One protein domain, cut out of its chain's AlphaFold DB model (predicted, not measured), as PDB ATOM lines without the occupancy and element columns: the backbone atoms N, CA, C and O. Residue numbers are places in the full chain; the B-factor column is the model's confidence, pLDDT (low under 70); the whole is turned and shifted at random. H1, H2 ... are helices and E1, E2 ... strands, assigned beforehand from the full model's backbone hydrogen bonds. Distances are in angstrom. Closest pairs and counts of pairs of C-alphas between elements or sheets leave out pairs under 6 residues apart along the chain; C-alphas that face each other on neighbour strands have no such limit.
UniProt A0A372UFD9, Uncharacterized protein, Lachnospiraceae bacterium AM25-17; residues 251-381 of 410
ATOM      1  N   ILE A 251     193.185 181.222 163.343       81.69
ATOM      2  CA  ILE A 251     194.484 180.531 163.280       81.69
ATOM      3  C   ILE A 251     194.504 179.268 164.152       81.69
ATOM      4  O   ILE A 251     195.108 178.266 163.784       81.69
ATOM      5  N   GLY A 252     193.818 179.266 165.298       86.56
ATOM      6  CA  GLY A 252     193.761 178.081 166.153       86.56
ATOM      7  C   GLY A 252     193.068 176.903 165.463       86.56
ATOM      8  O   GLY A 252     193.473 175.754 165.632       86.56
ATOM      9  N   ILE A 253     192.046 177.174 164.646       84.06
ATOM     10  CA  ILE A 253     191.301 176.145 163.908       84.06
ATOM     11  C   ILE A 253     192.128 175.624 162.734       84.06
ATOM     12  O   ILE A 253     192.277 174.408 162.603       84.06
ATOM     13  N   THR A 254     192.720 176.516 161.933       85.38
ATOM     14  CA  THR A 254     193.594 176.119 160.817       85.38
ATOM     15  C   THR A 254     194.793 175.320 161.321       85.38
ATOM     16  O   THR A 254     195.056 174.233 160.809       85.38
ATOM     17  N   LEU A 255     195.443 175.769 162.400       89.75
ATOM     18  CA  LEU A 255     196.562 175.066 163.028       89.75
ATOM     19  C   LEU A 255     196.170 173.666 163.517       89.75
ATOM     20  O   LEU A 255     196.878 172.702 163.241       89.75
ATOM     21  N   ASN A 256     195.025 173.524 164.197       90.31
ATOM     22  CA  ASN A 256     194.530 172.214 164.635       90.31
ATOM     23  C   ASN A 256     194.335 171.241 163.464       90.31
ATOM     24  O   ASN A 256     194.618 170.051 163.603       90.31
ATOM     25  N   SER A 257     193.835 171.725 162.328       89.00
ATOM     26  CA  SER A 257     193.627 170.894 161.143       89.00
ATOM     27  C   SER A 257     194.943 170.516 160.465       89.00
ATOM     28  O   SER A 257     195.130 169.343 160.157       89.00
ATOM     29  N   ILE A 258     195.883 171.455 160.309       88.75
ATOM     30  CA  ILE A 258     197.220 171.176 159.751       88.75
ATOM     31  C   ILE A 258     197.943 170.127 160.600       88.75
ATOM     32  O   ILE A 258     198.471 169.156 160.068       88.75
ATOM     33  N   MET A 259     197.896 170.269 161.927       89.19
ATOM     34  CA  MET A 259     198.493 169.303 162.854       89.19
ATOM     35  C   MET A 259     197.926 167.896 162.694       89.19
ATOM     36  O   MET A 259     198.677 166.928 162.729       89.19
ATOM     37  N   LYS A 260     196.608 167.771 162.503       89.94
ATOM     38  CA  LYS A 260     195.973 166.474 162.233       89.94
ATOM     39  C   LYS A 260     196.391 165.913 160.877       89.94
ATOM     40  O   LYS A 260     196.680 164.728 160.791       89.94
ATOM     41  N   LEU A 261     196.435 166.756 159.844       86.25
ATOM     42  CA  LEU A 261     196.848 166.364 158.493       86.25
ATOM     43  C   LEU A 261     198.304 165.886 158.441       86.25
ATOM     44  O   LEU A 261     198.630 165.038 157.618       86.25
ATOM     45  N   GLN A 262     199.168 166.423 159.303       82.19
ATOM     46  CA  GLN A 262     200.595 166.093 159.343       82.19
ATOM     47  C   GLN A 262     200.990 165.128 160.478       82.19
ATOM     48  O   GLN A 262     202.174 164.813 160.620       82.19
ATOM     49  N   ASP A 263     200.027 164.633 161.266       85.88
ATOM     50  CA  ASP A 263     200.267 163.767 162.435       85.88
ATOM     51  C   ASP A 263     201.290 164.377 163.420       85.88
ATOM     52  O   ASP A 263     202.327 163.787 163.736       85.88
ATOM     53  N   MET A 264     201.026 165.613 163.862       85.44
ATOM     54  CA  MET A 264     201.917 166.390 164.732       85.44
ATOM     55  C   MET A 264     201.291 166.724 166.087       85.44
ATOM     56  O   MET A 264     200.128 167.126 166.183       85.44
ATOM     57  N   THR A 265     202.103 166.654 167.144       89.38
ATOM     58  CA  THR A 265     201.742 167.116 168.490       89.38
ATOM     59  C   THR A 265     202.269 168.526 168.776       89.38
ATOM     60  O   THR A 265     203.157 169.031 168.087       89.38
ATOM     61  N   ASP A 266     201.772 169.165 169.845       89.62
ATOM     62  CA  ASP A 266     202.296 170.465 170.306       89.62
ATOM     63  C   ASP A 266     203.804 170.416 170.575       89.62
ATOM     64  O   ASP A 266     204.514 171.386 170.328       89.62
ATOM     65  N   GLN A 267     204.292 169.281 171.085       87.94
ATOM     66  CA  GLN A 267     205.704 169.077 171.404       87.94
ATOM     67  C   GLN A 267     206.570 168.970 170.153       87.94
ATOM     68  O   GLN A 267     207.719 169.403 170.180       87.94
ATOM     69  N   ASP A 268     206.037 168.412 169.067       84.38
ATOM     70  CA  ASP A 268     206.780 168.290 167.815       84.38
ATOM     71  C   ASP A 268     206.981 169.663 167.175       84.38
ATOM     72  O   ASP A 268     208.110 170.025 166.854       84.38
ATOM     73  N   ILE A 269     205.912 170.470 167.102       87.31
ATOM     74  CA  ILE A 269     205.996 171.864 166.637       87.31
ATOM     75  C   ILE A 269     206.933 172.666 167.537       87.31
ATOM     76  O   ILE A 269     207.806 173.377 167.053       87.31
ATOM     77  N   ALA A 270     206.767 172.555 168.855       87.94
ATOM     78  CA  ALA A 270     207.549 173.324 169.813       87.94
ATOM     79  C   ALA A 270     209.052 173.070 169.682       87.94
ATOM     80  O   ALA A 270     209.828 174.018 169.658       87.94
ATOM     81  N   LYS A 271     209.454 171.802 169.535       84.25
ATOM     82  CA  LYS A 271     210.856 171.430 169.305       84.25
ATOM     83  C   LYS A 271     211.375 171.922 167.961       84.25
ATOM     84  O   LYS A 271     212.546 172.253 167.859       84.25
ATOM     85  N   LEU A 272     210.525 171.928 166.938       81.38
ATOM     86  CA  LEU A 272     210.907 172.337 165.593       81.38
ATOM     87  C   LEU A 272     211.095 173.856 165.481       81.38
ATOM     88  O   LEU A 272     211.983 174.297 164.765       81.38
ATOM     89  N   LEU A 273     210.296 174.637 166.209       84.69
ATOM     90  CA  LEU A 273     210.370 176.104 166.241       84.69
ATOM     91  C   LEU A 273     211.215 176.653 167.405       84.69
ATOM     92  O   LEU A 273     211.113 177.842 167.699       84.69
ATOM     93  N   ASP A 274     211.926 175.783 168.127       84.44
ATOM     94  CA  ASP A 274     212.648 176.089 169.371       84.44
ATOM     95  C   ASP A 274     211.854 176.992 170.340       84.44
ATOM     96  O   ASP A 274     212.267 178.070 170.772       84.44
ATOM     97  N   CYS A 275     210.628 176.572 170.661       86.06
ATOM     98  CA  CYS A 275     209.734 177.317 171.540       86.06
ATOM     99  C   CYS A 275     209.065 176.422 172.592       86.06
ATOM    100  O   CYS A 275     209.181 175.199 172.601       86.06
ATOM    101  N   LYS A 276     208.342 177.036 173.538       87.94
ATOM    102  CA  LYS A 276     207.614 176.290 174.576       87.94
ATOM    103  C   LYS A 276     206.310 175.728 174.012       87.94
ATOM    104  O   LYS A 276     205.509 176.482 173.469       87.94
ATOM    105  N   ALA A 277     206.014 174.452 174.270       89.06
ATOM    106  CA  ALA A 277     204.756 173.812 173.853       89.06
ATOM    107  C   ALA A 277     203.489 174.551 174.320       89.06
ATOM    108  O   ALA A 277     202.507 174.614 173.586       89.06
ATOM    109  N   ASN A 278     203.533 175.204 175.487       86.69
ATOM    110  CA  ASN A 278     202.423 176.031 175.971       86.69
ATOM    111  C   ASN A 278     202.100 177.206 175.034       86.69
ATOM    112  O   ASN A 278     200.952 177.639 174.997       86.69
ATOM    113  N   LYS A 279     203.081 177.710 174.271       87.25
ATOM    114  CA  LYS A 279     202.860 178.746 173.255       87.25
ATOM    115  C   LYS A 279     202.015 178.199 172.103       87.25
ATOM    116  O   LYS A 279     201.021 178.814 171.731       87.25
ATOM    117  N   ILE A 280     202.351 177.008 171.606       88.75
ATOM    118  CA  ILE A 280     201.583 176.325 170.551       88.75
ATOM    119  C   ILE A 280     200.169 176.002 171.042       88.75
ATOM    120  O   ILE A 280     199.184 176.297 170.367       88.75
ATOM    121  N   GLN A 281     200.051 175.495 172.271       87.69
ATOM    122  CA  GLN A 281     198.760 175.220 172.893       87.69
ATOM    123  C   GLN A 281     197.910 176.493 173.063       87.69
ATOM    124  O   GLN A 281     196.698 176.459 172.836       87.69
ATOM    125  N   ALA A 282     198.519 177.622 173.445       83.56
ATOM    126  CA  ALA A 282     197.832 178.908 173.563       83.56
ATOM    127  C   ALA A 282     197.302 179.399 172.207       83.56
ATOM    128  O   ALA A 282     196.140 179.802 172.145       83.56
ATOM    129  N   LEU A 283     198.090 179.266 171.133       83.25
ATOM    130  CA  LEU A 283     197.668 179.555 169.755       83.25
ATOM    131  C   LEU A 283     196.445 178.720 169.355       83.25
ATOM    132  O   LEU A 283     195.428 179.241 168.902       83.25
ATOM    133  N   ARG A 284     196.524 177.401 169.567       85.44
ATOM    134  CA  ARG A 284     195.465 176.444 169.201       85.44
ATOM    135  C   ARG A 284     194.163 176.684 169.952       85.44
ATOM    136  O   ARG A 284     193.087 176.438 169.412       85.44
ATOM    137  N   THR A 285     194.271 177.112 171.208       80.12
ATOM    138  CA  THR A 285     193.130 177.381 172.095       80.12
ATOM    139  C   THR A 285     192.698 178.844 172.093       80.12
ATOM    140  O   THR A 285     191.788 179.194 172.839       80.12
ATOM    141  N   GLN A 286     193.316 179.682 171.249       66.56
ATOM    142  CA  GLN A 286     193.013 181.109 171.085       66.56
ATOM    143  C   GLN A 286     193.179 181.934 172.368       66.56
ATOM    144  O   GLN A 286     192.533 182.963 172.551       66.56
ATOM    145  N   LYS A 287     194.059 181.496 173.273       56.28
ATOM    146  CA  LYS A 287     194.430 182.277 174.462       56.28
ATOM    147  C   LYS A 287     195.389 183.423 174.120       56.28
ATOM    148  O   LYS A 287     195.478 184.365 174.900       56.28
ATOM    149  N   SER A 288     196.082 183.355 172.979       52.41
ATOM    150  CA  SER A 288     196.803 184.478 172.367       52.41
ATOM    151  C   SER A 288     196.190 184.796 170.998       52.41
ATOM    152  O   SER A 288     196.040 183.912 170.157       52.41
ATOM    153  N   THR A 289     195.776 186.048 170.787       51.19
ATOM    154  CA  THR A 289     195.152 186.520 169.531       51.19
ATOM    155  C   THR A 289     196.072 187.406 168.685       51.19
ATOM    156  O   THR A 289     195.800 187.587 167.503       51.19
ATOM    157  N   ASN A 290     197.188 187.890 169.248       59.88
ATOM    158  CA  ASN A 290     198.120 188.821 168.598       59.88
ATOM    159  C   ASN A 290     199.547 188.261 168.577       59.88
ATOM    160  O   ASN A 290     200.399 188.655 169.373       59.88
ATOM    161  N   GLU A 291     199.806 187.319 167.678       71.94
ATOM    162  CA  GLU A 291     201.158 186.802 167.442       71.94
ATOM    163  C   GLU A 291     201.841 187.610 166.341       71.94
ATOM    164  O   GLU A 291     201.189 188.077 165.404       71.94
ATOM    165  N   SER A 292     203.155 187.807 166.462       81.25
ATOM    166  CA  SER A 292     203.907 188.607 165.495       81.25
ATOM    167  C   SER A 292     203.927 187.945 164.118       81.25
ATOM    168  O   SER A 292     203.929 186.717 163.996       81.25
ATOM    169  N   GLN A 293     204.002 188.767 163.071       80.62
ATOM    170  CA  GLN A 293     204.155 188.290 161.695       80.62
ATOM    171  C   GLN A 293     205.368 187.357 161.552       80.62
ATOM    172  O   GLN A 293     205.265 186.313 160.915       80.62
ATOM    173  N   ASP A 294     206.479 187.680 162.215       85.62
ATOM    174  CA  ASP A 294     207.695 186.863 162.198       85.62
ATOM    175  C   ASP A 294     207.450 185.454 162.742       85.62
ATOM    176  O   ASP A 294     207.927 184.470 162.173       85.62
ATOM    177  N   PHE A 295     206.660 185.337 163.814       86.38
ATOM    178  CA  PHE A 295     206.311 184.038 164.375       86.38
ATOM    179  C   PHE A 295     205.374 183.256 163.451       86.38
ATOM    180  O   PHE A 295     205.547 182.049 163.307       86.38
ATOM    181  N   ILE A 296     204.424 183.920 162.785       84.44
ATOM    182  CA  ILE A 296     203.553 183.279 161.788       84.44
ATOM    183  C   ILE A 296     204.364 182.770 160.589       84.44
ATOM    184  O   ILE A 296     204.151 181.640 160.155       84.44
ATOM    185  N   ASN A 297     205.339 183.545 160.112       86.19
ATOM    186  CA  ASN A 297     206.231 183.144 159.022       86.19
ATOM    187  C   ASN A 297     207.146 181.982 159.432       86.19
ATOM    188  O   ASN A 297     207.459 181.099 158.633       86.19
ATOM    189  N   LEU A 298     207.625 181.973 160.675       87.62
ATOM    190  CA  LEU A 298     208.397 180.854 161.213       87.62
ATOM    191  C   LEU A 298     207.525 179.595 161.346       87.62
ATOM    192  O   LEU A 298     207.939 178.516 160.931       87.62
ATOM    193  N   LEU A 299     206.298 179.742 161.853       89.44
ATOM    194  CA  LEU A 299     205.322 178.661 161.979       89.44
ATOM    195  C   LEU A 299     204.947 178.068 160.615       89.44
ATOM    196  O   LEU A 299     204.900 176.848 160.488       89.44
ATOM    197  N   SER A 300     204.712 178.896 159.591       89.62
ATOM    198  CA  SER A 300     204.372 178.421 158.245       89.62
ATOM    199  C   SER A 300     205.510 177.600 157.634       89.62
ATOM    200  O   SER A 300     205.282 176.487 157.163       89.62
ATOM    201  N   ARG A 301     206.754 178.094 157.734       87.31
ATOM    202  CA  ARG A 301     207.958 177.371 157.290       87.31
ATOM    203  C   ARG A 301     208.147 176.068 158.061       87.31
ATOM    204  O   ARG A 301     208.381 175.030 157.454       87.31
ATOM    205  N   GLY A 302     207.979 176.097 159.382       85.62
ATOM    206  CA  GLY A 302     208.125 174.903 160.208       85.62
ATOM    207  C   GLY A 302     207.058 173.835 159.965       85.62
ATOM    208  O   GLY A 302     207.334 172.644 160.089       85.62
ATOM    209  N   LEU A 303     205.858 174.246 159.559       87.06
ATOM    210  CA  LEU A 303     204.780 173.349 159.147       87.06
ATOM    211  C   LEU A 303     204.825 172.995 157.655       87.06
ATOM    212  O   LEU A 303     203.942 172.282 157.189       87.06
ATOM    213  N   PHE A 304     205.811 173.481 156.892       84.50
ATOM    214  CA  PHE A 304     205.912 173.262 155.445       84.50
ATOM    215  C   PHE A 304     204.608 173.611 154.705       84.50
ATOM    216  O   PHE A 304     204.156 172.893 153.815       84.50
ATOM    217  N   VAL A 305     203.995 174.736 155.072       87.38
ATOM    218  CA  VAL A 305     202.815 175.290 154.396       87.38
ATOM    219  C   VAL A 305     203.024 176.765 154.079       87.38
ATOM    220  O   VAL A 305     203.815 177.453 154.730       87.38
ATOM    221  N   SER A 306     202.304 177.287 153.091       84.94
ATOM    222  CA  SER A 306     202.284 178.723 152.832       84.94
ATOM    223  C   SER A 306     201.611 179.470 153.988       84.94
ATOM    224  O   SER A 306     200.723 178.956 154.672       84.94
ATOM    225  N   GLU A 307     202.000 180.729 154.188       86.19
ATOM    226  CA  GLU A 307     201.383 181.612 155.188       86.19
ATOM    227  C   GLU A 307     199.856 181.697 155.016       86.19
ATOM    228  O   GLU A 307     199.100 181.721 155.992       86.19
ATOM    229  N   SER A 308     199.389 181.674 153.764       79.31
ATOM    230  CA  SER A 308     197.967 181.702 153.437       79.31
ATOM    231  C   SER A 308     197.207 180.513 154.029       79.31
ATOM    232  O   SER A 308     196.075 180.704 154.464       79.31
ATOM    233  N   VAL A 309     197.805 179.322 154.154       81.88
ATOM    234  CA  VAL A 309     197.152 178.171 154.803       81.88
ATOM    235  C   VAL A 309     196.932 178.450 156.289       81.88
ATOM    236  O   VAL A 309     195.857 178.170 156.815       81.88
ATOM    237  N   ILE A 310     197.908 179.065 156.965       83.75
ATOM    238  CA  ILE A 310     197.790 179.432 158.384       83.75
ATOM    239  C   ILE A 310     196.670 180.454 158.579       83.75
ATOM    240  O   ILE A 310     195.834 180.305 159.472       83.75
ATOM    241  N   ARG A 311     196.633 181.484 157.729       80.94
ATOM    242  CA  ARG A 311     195.711 182.617 157.878       80.94
ATOM    243  C   ARG A 311     194.313 182.353 157.351       80.94
ATOM    244  O   ARG A 311     193.346 182.837 157.928       80.94
ATOM    245  N   THR A 312     194.206 181.638 156.241       78.00
ATOM    246  CA  THR A 312     192.963 181.515 155.469       78.00
ATOM    247  C   THR A 312     192.444 180.080 155.401       78.00
ATOM    248  O   THR A 312     191.269 179.866 155.112       78.00
ATOM    249  N   GLY A 313     193.301 179.092 155.679       76.81
ATOM    250  CA  GLY A 313     193.013 177.679 155.451       76.81
ATOM    251  C   GLY A 313     193.164 177.235 153.994       76.81
ATOM    252  O   GLY A 313     192.874 176.078 153.714       76.81
ATOM    253  N   TYR A 314     193.604 178.108 153.082       78.31
ATOM    254  CA  TYR A 314     193.837 177.777 151.676       78.31
ATOM    255  C   TYR A 314     195.239 178.202 151.226       78.31
ATOM    256  O   TYR A 314     195.747 179.261 151.613       78.31
ATOM    257  N   GLY A 315     195.893 177.370 150.419       84.31
ATOM    258  CA  GLY A 315     197.231 177.651 149.909       84.31
ATOM    259  C   GLY A 315     198.005 176.390 149.577       84.31
ATOM    260  O   GLY A 315     197.420 175.396 149.165       84.31
ATOM    261  N   GLN A 316     199.321 176.437 149.764       83.94
ATOM    262  CA  GLN A 316     200.217 175.353 149.386       83.94
ATOM    263  C   GLN A 316     200.741 174.608 150.608       83.94
ATOM    264  O   GLN A 316     201.115 175.213 151.615       83.94
ATOM    265  N   LYS A 317     200.807 173.287 150.493       86.06
ATOM    266  CA  LYS A 317     201.580 172.396 151.351       86.06
ATOM    267  C   LYS A 317     202.788 171.928 150.554       86.06
ATOM    268  O   LYS A 317     202.652 171.560 149.397       86.06
ATOM    269  N   PHE A 318     203.955 171.935 151.182       82.69
ATOM    270  CA  PHE A 318     205.222 171.579 150.546       82.69
ATOM    271  C   PHE A 318     205.739 170.203 150.971       82.69
ATOM    272  O   PHE A 318     206.815 169.802 150.558       82.69
ATOM    273  N   GLY A 319     205.022 169.496 151.845       75.44
ATOM    274  CA  GLY A 319     205.403 168.175 152.336       75.44
ATOM    275  C   GLY A 319     205.063 167.992 153.811       75.44
ATOM    276  O   GLY A 319     204.249 168.728 154.374       75.44
ATOM    277  N   ASN A 320     205.673 166.987 154.433       74.69
ATOM    278  CA  ASN A 320     205.599 166.750 155.869       74.69
ATOM    279  C   ASN A 320     206.984 166.341 156.380       74.69
ATOM    280  O   ASN A 320     207.517 165.303 155.996       74.69
ATOM    281  N   TRP A 321     207.575 167.133 157.273       69.88
ATOM    282  CA  TRP A 321     208.884 166.799 157.842       69.88
ATOM    283  C   TRP A 321     208.850 165.483 158.634       69.88
ATOM    284  O   TRP A 321     209.879 164.824 158.773       69.88
ATOM    285  N   ASN A 322     207.686 165.078 159.155       69.25
ATOM    286  CA  ASN A 322     207.531 163.826 159.892       69.25
ATOM    287  C   ASN A 322     207.833 162.618 158.992       69.25
ATOM    288  O   ASN A 322     208.348 161.612 159.479       69.25
ATOM    289  N   ASP A 323     207.607 162.753 157.682       68.06
ATOM    290  CA  ASP A 323     207.970 161.748 156.682       68.06
ATOM    291  C   ASP A 323     209.495 161.659 156.513       68.06
ATOM    292  O   ASP A 323     210.014 160.593 156.212       68.06
ATOM    293  N   MET A 324     210.244 162.729 156.807       64.94
ATOM    294  CA  MET A 324     211.715 162.701 156.848       64.94
ATOM    295  C   MET A 324     212.262 162.078 158.141       64.94
ATOM    296  O   MET A 324     213.415 161.651 158.184       64.94
ATOM    297  N   LEU A 325     211.462 162.035 159.215       63.06
ATOM    298  CA  LEU A 325     211.824 161.391 160.487       63.06
ATOM    299  C   LEU A 325     211.265 159.966 160.625       63.06
ATOM    300  O   LEU A 325     211.420 159.340 161.680       63.06
ATOM    301  N   LYS A 326     210.616 159.442 159.583       63.50
ATOM    302  CA  LYS A 326     210.008 158.108 159.529       63.50
ATOM    303  C   LYS A 326     210.368 157.442 158.187       63.50
ATOM    304  O   LYS A 326     210.856 158.085 157.272       63.50
ATOM    305  N   GLY A 327     210.166 156.128 158.075       61.84
ATOM    306  CA  GLY A 327     210.285 155.425 156.788       61.84
ATOM    307  C   GLY A 327     211.710 155.255 156.245       61.84
ATOM    308  O   GLY A 327     212.665 155.093 157.008       61.84
ATOM    309  N   ASP A 328     211.818 155.211 154.918       58.84
ATOM    310  CA  ASP A 328     213.014 154.748 154.205       58.84
ATOM    311  C   ASP A 328     214.140 155.794 154.176       58.84
ATOM    312  O   ASP A 328     215.299 155.423 154.309       58.84
ATOM    313  N   ILE A 329     213.816 157.095 154.202       61.41
ATOM    314  CA  ILE A 329     214.807 158.187 154.305       61.41
ATOM    315  C   ILE A 329     215.625 158.075 155.603       61.41
ATOM    316  O   ILE A 329     216.845 158.241 155.606       61.41
ATOM    317  N   LEU A 330     214.966 157.768 156.728       62.50
ATOM    318  CA  LEU A 330     215.661 157.578 158.003       62.50
ATOM    319  C   LEU A 330     216.511 156.300 158.000       62.50
ATOM    320  O   LEU A 330     217.569 156.285 158.625       62.50
ATOM    321  N   LYS A 331     216.057 155.234 157.325       65.94
ATOM    322  CA  LYS A 331     216.825 153.985 157.200       65.94
ATOM    323  C   LYS A 331     218.076 154.184 156.354       65.94
ATOM    324  O   LYS A 331     219.150 153.837 156.824       65.94
ATOM    325  N   GLU A 332     217.953 154.810 155.187       62.59
ATOM    326  CA  GLU A 332     219.089 155.129 154.316       62.59
ATOM    327  C   GLU A 332     220.119 155.999 155.055       62.59
ATOM    328  O   GLU A 332     221.307 155.685 155.077       62.59
ATOM    329  N   ALA A 333     219.671 157.022 155.793       60.78
ATOM    330  CA  ALA A 333     220.565 157.855 156.602       60.78
ATOM    331  C   ALA A 333     221.249 157.096 157.760       60.78
ATOM    332  O   ALA A 333     222.349 157.472 158.173       60.78
ATOM    333  N   MET A 334     220.604 156.056 158.305       64.12
ATOM    334  CA  MET A 334     221.169 155.169 159.331       64.12
ATOM    335  C   MET A 334     222.162 154.150 158.764       64.12
ATOM    336  O   MET A 334     223.065 153.734 159.483       64.12
ATOM    337  N   GLU A 335     221.995 153.740 157.507       65.88
ATOM    338  CA  GLU A 335     222.895 152.810 156.817       65.88
ATOM    339  C   GLU A 335     224.174 153.516 156.336       65.88
ATOM    340  O   GLU A 335     225.264 152.957 156.458       65.88
ATOM    341  N   ASP A 336     224.066 154.774 155.895       60.44
ATOM    342  CA  ASP A 336     225.200 155.582 155.420       60.44
ATOM    343  C   ASP A 336     226.044 156.202 156.543       60.44
ATOM    344  O   ASP A 336     227.234 156.488 156.374       60.44
ATOM    345  N   GLN A 337     225.441 156.460 157.705       59.12
ATOM    346  CA  GLN A 337     226.112 157.116 158.822       59.12
ATOM    347  C   GLN A 337     226.083 156.188 160.024       59.12
ATOM    348  O   GLN A 337     225.021 155.909 160.563       59.12
ATOM    349  N   ASN A 338     227.263 155.765 160.480       68.81
ATOM    350  CA  ASN A 338     227.497 154.902 161.647       68.81
ATOM    351  C   ASN A 338     227.106 155.602 162.981       68.81
ATOM    352  O   ASN A 338     227.909 155.751 163.901       68.81
ATOM    353  N   LYS A 339     225.883 156.132 163.058       72.50
ATOM    354  CA  LYS A 339     225.314 156.990 164.098       72.50
ATOM    355  C   LYS A 339     224.038 156.353 164.633       72.50
ATOM    356  O   LYS A 339     223.327 155.635 163.933       72.50
ATOM    357  N   SER A 340     223.711 156.639 165.890       78.19
ATOM    358  CA  SER A 340     222.459 156.159 166.468       78.19
ATOM    359  C   SER A 340     221.254 156.892 165.864       78.19
ATOM    360  O   SER A 340     221.337 158.053 165.453       78.19
ATOM    361  N   LYS A 341     220.085 156.241 165.884       75.12
ATOM    362  CA  LYS A 341     218.817 156.826 165.418       75.12
ATOM    363  C   LYS A 341     218.527 158.201 166.039       75.12
ATOM    364  O   LYS A 341     218.022 159.084 165.354       75.12
ATOM    365  N   SER A 342     218.844 158.406 167.323       76.88
ATOM    366  CA  SER A 342     218.601 159.694 167.987       76.88
ATOM    367  C   SER A 342     219.531 160.800 167.486       76.88
ATOM    368  O   SER A 342     219.088 161.937 167.343       76.88
ATOM    369  N   GLN A 343     220.789 160.472 167.177       72.88
ATOM    370  CA  GLN A 343     221.756 161.424 166.628       72.88
ATOM    371  C   GLN A 343     221.340 161.885 165.231       72.88
ATOM    372  O   GLN A 343     221.373 163.079 164.952       72.88
ATOM    373  N   ILE A 344     220.880 160.961 164.385       68.38
ATOM    374  CA  ILE A 344     220.402 161.282 163.034       68.38
ATOM    375  C   ILE A 344     219.131 162.135 163.097       68.38
ATOM    376  O   ILE A 344     219.057 163.164 162.435       68.38
ATOM    377  N   ILE A 345     218.167 161.778 163.954       69.62
ATOM    378  CA  ILE A 345     216.944 162.572 164.159       69.62
ATOM    379  C   ILE A 345     217.265 164.000 164.616       69.62
ATOM    380  O   ILE A 345     216.672 164.952 164.111       69.62
ATOM    381  N   ASN A 346     218.189 164.165 165.564       73.25
ATOM    382  CA  ASN A 346     218.582 165.491 166.034       73.25
ATOM    383  C   ASN A 346     219.283 166.291 164.934       73.25
ATOM    384  O   ASN A 346     218.956 167.455 164.744       73.25
ATOM    385  N   GLN A 347     220.154 165.656 164.153       68.12
ATOM    386  CA  GLN A 347     220.827 166.319 163.041       68.12
ATOM    387  C   GLN A 347     219.853 166.739 161.929       68.12
ATOM    388  O   GLN A 347     219.975 167.833 161.382       68.12
ATOM    389  N   ILE A 348     218.841 165.919 161.621       69.12
ATOM    390  CA  ILE A 348     217.776 166.304 160.684       69.12
ATOM    391  C   ILE A 348     216.997 167.508 161.230       69.12
ATOM    392  O   ILE A 348     216.720 168.439 160.478       69.12
ATOM    393  N   ARG A 349     216.690 167.541 162.534       71.00
ATOM    394  CA  ARG A 349     216.016 168.689 163.165       71.00
ATOM    395  C   ARG A 349     216.848 169.964 163.123       71.00
ATOM    396  O   ARG A 349     216.302 171.001 162.776       71.00
ATOM    397  N   GLU A 350     218.135 169.893 163.444       72.94
ATOM    398  CA  GLU A 350     219.052 171.040 163.374       72.94
ATOM    399  C   GLU A 350     219.139 171.592 161.948       72.94
ATOM    400  O   GLU A 350     219.048 172.801 161.736       72.94
ATOM    401  N   ASN A 351     219.224 170.698 160.958       70.75
ATOM    402  CA  ASN A 351     219.198 171.087 159.555       70.75
ATOM    403  C   ASN A 351     217.883 171.803 159.214       70.75
ATOM    404  O   ASN A 351     217.924 172.924 158.715       70.75
ATOM    405  N   ILE A 352     216.728 171.209 159.544       72.81
ATOM    406  CA  ILE A 352     215.409 171.832 159.332       72.81
ATOM    407  C   ILE A 352     215.340 173.207 159.997       72.81
ATOM    408  O   ILE A 352     214.930 174.162 159.343       72.81
ATOM    409  N   HIS A 353     215.794 173.327 161.245       77.94
ATOM    410  CA  HIS A 353     215.816 174.589 161.978       77.94
ATOM    411  C   HIS A 353     216.590 175.671 161.211       77.94
ATOM    412  O   HIS A 353     216.064 176.753 160.954       77.94
ATOM    413  N   SER A 354     217.800 175.347 160.745       73.81
ATOM    414  CA  SER A 354     218.633 176.275 159.966       73.81
ATOM    415  C   SER A 354     217.979 176.730 158.652       73.81
ATOM    416  O   SER A 354     218.220 177.842 158.172       73.81
ATOM    417  N   TYR A 355     217.124 175.886 158.067       74.81
ATOM    418  CA  TYR A 355     216.391 176.219 156.850       74.81
ATOM    419  C   TYR A 355     215.183 177.099 157.136       74.81
ATOM    420  O   TYR A 355     214.953 178.052 156.398       74.81
ATOM    421  N   ILE A 356     214.427 176.818 158.198       76.31
ATOM    422  CA  ILE A 356     213.204 177.567 158.507       76.31
ATOM    423  C   ILE A 356     213.478 178.911 159.183       76.31
ATOM    424  O   ILE A 356     212.583 179.747 159.198       76.31
ATOM    425  N   GLU A 357     214.680 179.162 159.708       80.62
ATOM    426  CA  GLU A 357     215.055 180.481 160.238       80.62
ATOM    427  C   GLU A 357     215.060 181.561 159.145       80.62
ATOM    428  O   GLU A 357     214.563 182.670 159.360       80.62
ATOM    429  N   SER A 358     215.517 181.229 157.933       82.19
ATOM    430  CA  SER A 358     215.612 182.160 156.800       82.19
ATOM    431  C   SER A 358     214.672 181.767 155.664       82.19
ATOM    432  O   SER A 358     214.691 180.641 155.180       82.19
ATOM    433  N   GLU A 359     213.842 182.703 155.200       77.50
ATOM    434  CA  GLU A 359     212.944 182.468 154.062       77.50
ATOM    435  C   GLU A 359     213.731 182.093 152.799       77.50
ATOM    436  O   GLU A 359     213.317 181.226 152.033       77.50
ATOM    437  N   GLU A 360     214.898 182.706 152.609       81.81
ATOM    438  CA  GLU A 360     215.765 182.436 151.468       81.81
ATOM    439  C   GLU A 360     216.324 181.007 151.508       81.81
ATOM    440  O   GLU A 360     216.331 180.314 150.491       81.81
ATOM    441  N   ASN A 361     216.741 180.534 152.686       77.06
ATOM    442  CA  ASN A 361     217.220 179.160 152.853       77.06
ATOM    443  C   ASN A 361     216.093 178.145 152.661       77.06
ATOM    444  O   ASN A 361     216.299 177.113 152.022       77.06
ATOM    445  N   PHE A 362     214.901 178.457 153.167       77.94
ATOM    446  CA  PHE A 362     213.721 177.629 152.974       77.94
ATOM    447  C   PHE A 362     213.358 177.502 151.485       77.94
ATOM    448  O   PHE A 362     213.202 176.392 150.987       77.94
ATOM    449  N   LYS A 363     213.324 178.605 150.726       78.81
ATOM    450  CA  LYS A 363     213.081 178.554 149.271       78.81
ATOM    451  C   LYS A 363     214.135 177.725 148.541       78.81
ATOM    452  O   LYS A 363     213.782 176.827 147.782       78.81
ATOM    453  N   LYS A 364     215.418 177.952 148.848       74.25
ATOM    454  CA  LYS A 364     216.531 177.181 148.269       74.25
ATOM    455  C   LYS A 364     216.373 175.683 148.499       74.25
ATOM    456  O   LYS A 364     216.754 174.901 147.632       74.25
ATOM    457  N   ILE A 365     215.845 175.264 149.654       73.00
ATOM    458  CA  ILE A 365     215.707 173.837 149.931       73.00
ATOM    459  C   ILE A 365     214.503 173.195 149.259       73.00
ATOM    460  O   ILE A 365     214.625 172.069 148.780       73.00
ATOM    461  N   LEU A 366     213.387 173.920 149.166       72.75
ATOM    462  CA  LEU A 366     212.236 173.482 148.381       72.75
ATOM    463  C   LEU A 366     212.619 173.308 146.905       72.75
ATOM    464  O   LEU A 366     212.280 172.297 146.301       72.75
ATOM    465  N   GLU A 367     213.400 174.238 146.349       78.06
ATOM    466  CA  GLU A 367     213.909 174.143 144.974       78.06
ATOM    467  C   GLU A 367     214.901 172.987 144.797       78.06
ATOM    468  O   GLU A 367     214.808 172.217 143.843       78.06
ATOM    469  N   LYS A 368     215.853 172.833 145.728       67.81
ATOM    470  CA  LYS A 368     216.896 171.801 145.646       67.81
ATOM    471  C   LYS A 368     216.337 170.380 145.749       67.81
ATOM    472  O   LYS A 368     216.890 169.471 145.133       67.81
ATOM    473  N   PHE A 369     215.286 170.185 146.540       67.31
ATOM    474  CA  PHE A 369     214.644 168.887 146.742       67.31
ATOM    475  C   PHE A 369     213.200 168.895 146.231       67.31
ATOM    476  O   PHE A 369     212.313 168.338 146.874       67.31
ATOM    477  N   SER A 370     212.971 169.483 145.057       67.00
ATOM    478  CA  SER A 370     211.645 169.573 144.425       67.00
ATOM    479  C   SER A 370     210.953 168.220 144.238       67.00
ATOM    480  O   SER A 370     209.734 168.147 144.249       67.00
ATOM    481  N   ASN A 371     211.731 167.141 144.096       62.88
ATOM    482  CA  ASN A 371     211.223 165.773 143.939       62.88
ATOM    483  C   ASN A 371     210.682 165.179 145.253       62.88
ATOM    484  O   ASN A 371     210.057 164.125 145.243       62.88
ATOM    485  N   VAL A 372     211.008 165.806 146.386       64.88
ATOM    486  CA  VAL A 372     210.585 165.401 147.736       64.88
ATOM    487  C   VAL A 372     209.554 166.389 148.280       64.88
ATOM    488  O   VAL A 372     208.602 165.988 148.943       64.88
ATOM    489  N   PHE A 373     209.735 167.678 147.986       69.12
ATOM    490  CA  PHE A 373     208.854 168.758 148.408       69.12
ATOM    491  C   PHE A 373     208.026 169.272 147.232       69.12
ATOM    492  O   PHE A 373     208.287 170.345 146.681       69.12
ATOM    493  N   GLU A 374     207.027 168.489 146.836       71.81
ATOM    494  CA  GLU A 374     206.066 168.918 145.824       71.81
ATOM    495  C   GLU A 374     205.045 169.881 146.437       71.81
ATOM    496  O   GLU A 374     204.491 169.641 147.514       71.81
ATOM    497  N   ALA A 375     204.806 170.996 145.746       78.25
ATOM    498  CA  ALA A 375     203.787 171.953 146.141       78.25
ATOM    499  C   ALA A 375     202.400 171.412 145.768       78.25
ATOM    500  O   ALA A 375     202.035 171.358 144.594       78.25
ATOM    501  N   GLU A 376     201.620 171.051 146.779       85.19
ATOM    502  CA  GLU A 376     200.236 170.605 146.651       85.19
ATOM    503  C   GLU A 376     199.296 171.711 147.138       85.19
ATOM    504  O   GLU A 376     199.493 172.280 148.216       85.19
ATOM    505  N   GLU A 377     198.255 172.027 146.365       84.62
ATOM    506  CA  GLU A 377     197.190 172.894 146.864       84.62
ATOM    507  C   GLU A 377     196.384 172.179 147.945       84.62
ATOM    508  O   GLU A 377     195.890 171.070 147.752       84.62
ATOM    509  N   ILE A 378     196.200 172.850 149.078       82.44
ATOM    510  CA  ILE A 378     195.409 172.334 150.186       82.44
ATOM    511  C   ILE A 378     194.314 173.313 150.590       82.44
ATOM    512  O   ILE A 378     194.506 174.530 150.656       82.44
ATOM    513  N   ALA A 379     193.160 172.742 150.922       82.06
ATOM    514  CA  ALA A 379     192.030 173.431 151.518       82.06
ATOM    515  C   ALA A 379     191.686 172.752 152.847       82.06
ATOM    516  O   ALA A 379     191.276 171.596 152.887       82.06
ATOM    517  N   ILE A 380     191.867 173.479 153.947       83.31
ATOM    518  CA  ILE A 380     191.532 173.012 155.295       83.31
ATOM    519  C   ILE A 380     190.016 172.898 155.483       83.31
ATOM    520  O   ILE A 380     189.548 172.029 156.218       83.31
ATOM    521  N   PHE A 381     189.265 173.786 154.839       80.38
ATOM    522  CA  PHE A 381     187.812 173.838 154.912       80.38
ATOM    523  C   PHE A 381     187.227 173.255 153.633       80.38
ATOM    524  O   PHE A 381     187.585 173.663 152.528       80.38
TER     525      PHE A 381
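AT A GLANCE: This is residues 251 to 381 of the 410 residues of an uncharacterized protein of Lachnospiraceae bacterium AM25-17 (UniProt A0A372UFD9). A cluster of short, crossed helices, H1 to H5, makes the body, with a small two-stranded ribbon, E1 and E2, along one side where H5 packs on E1. The long helix H8 packs on H2 and H4 with its later residues and reaches away from the body with its earlier ones, where H7 meets it to make an arm whose tip, residues 335 to 340, sticks out; at its other end H9 turns off at a corner. The printed part has 131 residues, with named elements in the order H1 H2 H3 H4 H5 E1 H6 H7 H8 H9 E2, nine helices and two antiparallel strands, and its class is mostly helix. It is compact, with a radius of gyration of the C-alphas of 14.8 A, yet elongated in outline, spanning 46 by 29 by 25 A.

IN THESE COORDINATES: Find C-alpha 251 at (194.484, 180.531, 163.280); from there H1 runs 15.1 A to residue 261. Next come H2, residues 266 to 272, H3, 277 to 284, H4, 293 to 302, 14.0 A long, and H5, 307 to 312. E1 is residues 314 to 317, H6 is 321 to 324, and H7, 327 to 336, is 15.0 A long. Look for C-alpha 341 at (218.817, 156.826, 165.418), where H8 begins its 24.5 A run to residue 357. H9, residues 359 to 368, covers 14.2 A, and E2, residues 376 to 379, ends with C-alpha 379 at (192.030, 173.431, 151.518).

HOW THE PARTS SIT: Start at H8, the hub, which touches four helices. Its residues 352 to 357 alone touch H4, closest at the C-alphas of Arg 301 and Ile 356, 5.4 A. H2 and H8 only just touch, with 3 pairs of C-alphas within 8 A, the closest being Leu 272 and His 353 at 6.5 A. H7 touches H8 at 72 degrees, only just about perpendicular, with the C-alphas of Met 334 and Lys 341 closest at 6.7 A. H8 and H9 touch only at the corner, Tyr 355 to Phe 362, 4.9 A between C-alphas. H6 is near H8. Farther out, H4 touches H5 about perpendicular at 73 degrees, with the C-alphas of Ser 300 and Glu 307 closest at 5.3 A. H5 touches H1 at a steep tilt of 66 degrees, closest at the C-alphas of Thr 254 and Ile 310, 5.9 A. H3 touches H1, with the C-alphas of Gly 252 and Arg 284 closest at 3.9 A, and H2, with those of Ala 270 and Ala 277 closest at 4.9 A. Between the antiparallel E1 and E2, N 317 and O 376 are 2.8 A apart and N 378 and O 315 are 2.8 A apart, within hydrogen-bond range. In H1, H2, H3, H4, H5, H7, H8 and H9 every O i to N i+4 pair is within hydrogen-bond range; H6 is too short for one.

THE WHOLE: The two C-alphas farthest apart are those of Thr 289 and Asn 338, 45.9 A. The printed part has no cut and no long link. Mean pLDDT of the printed part is 77.6; look for values under 70 at residues 286 to 290, 321 to 338, 344 to 345, 347 to 348 and 368 to 373.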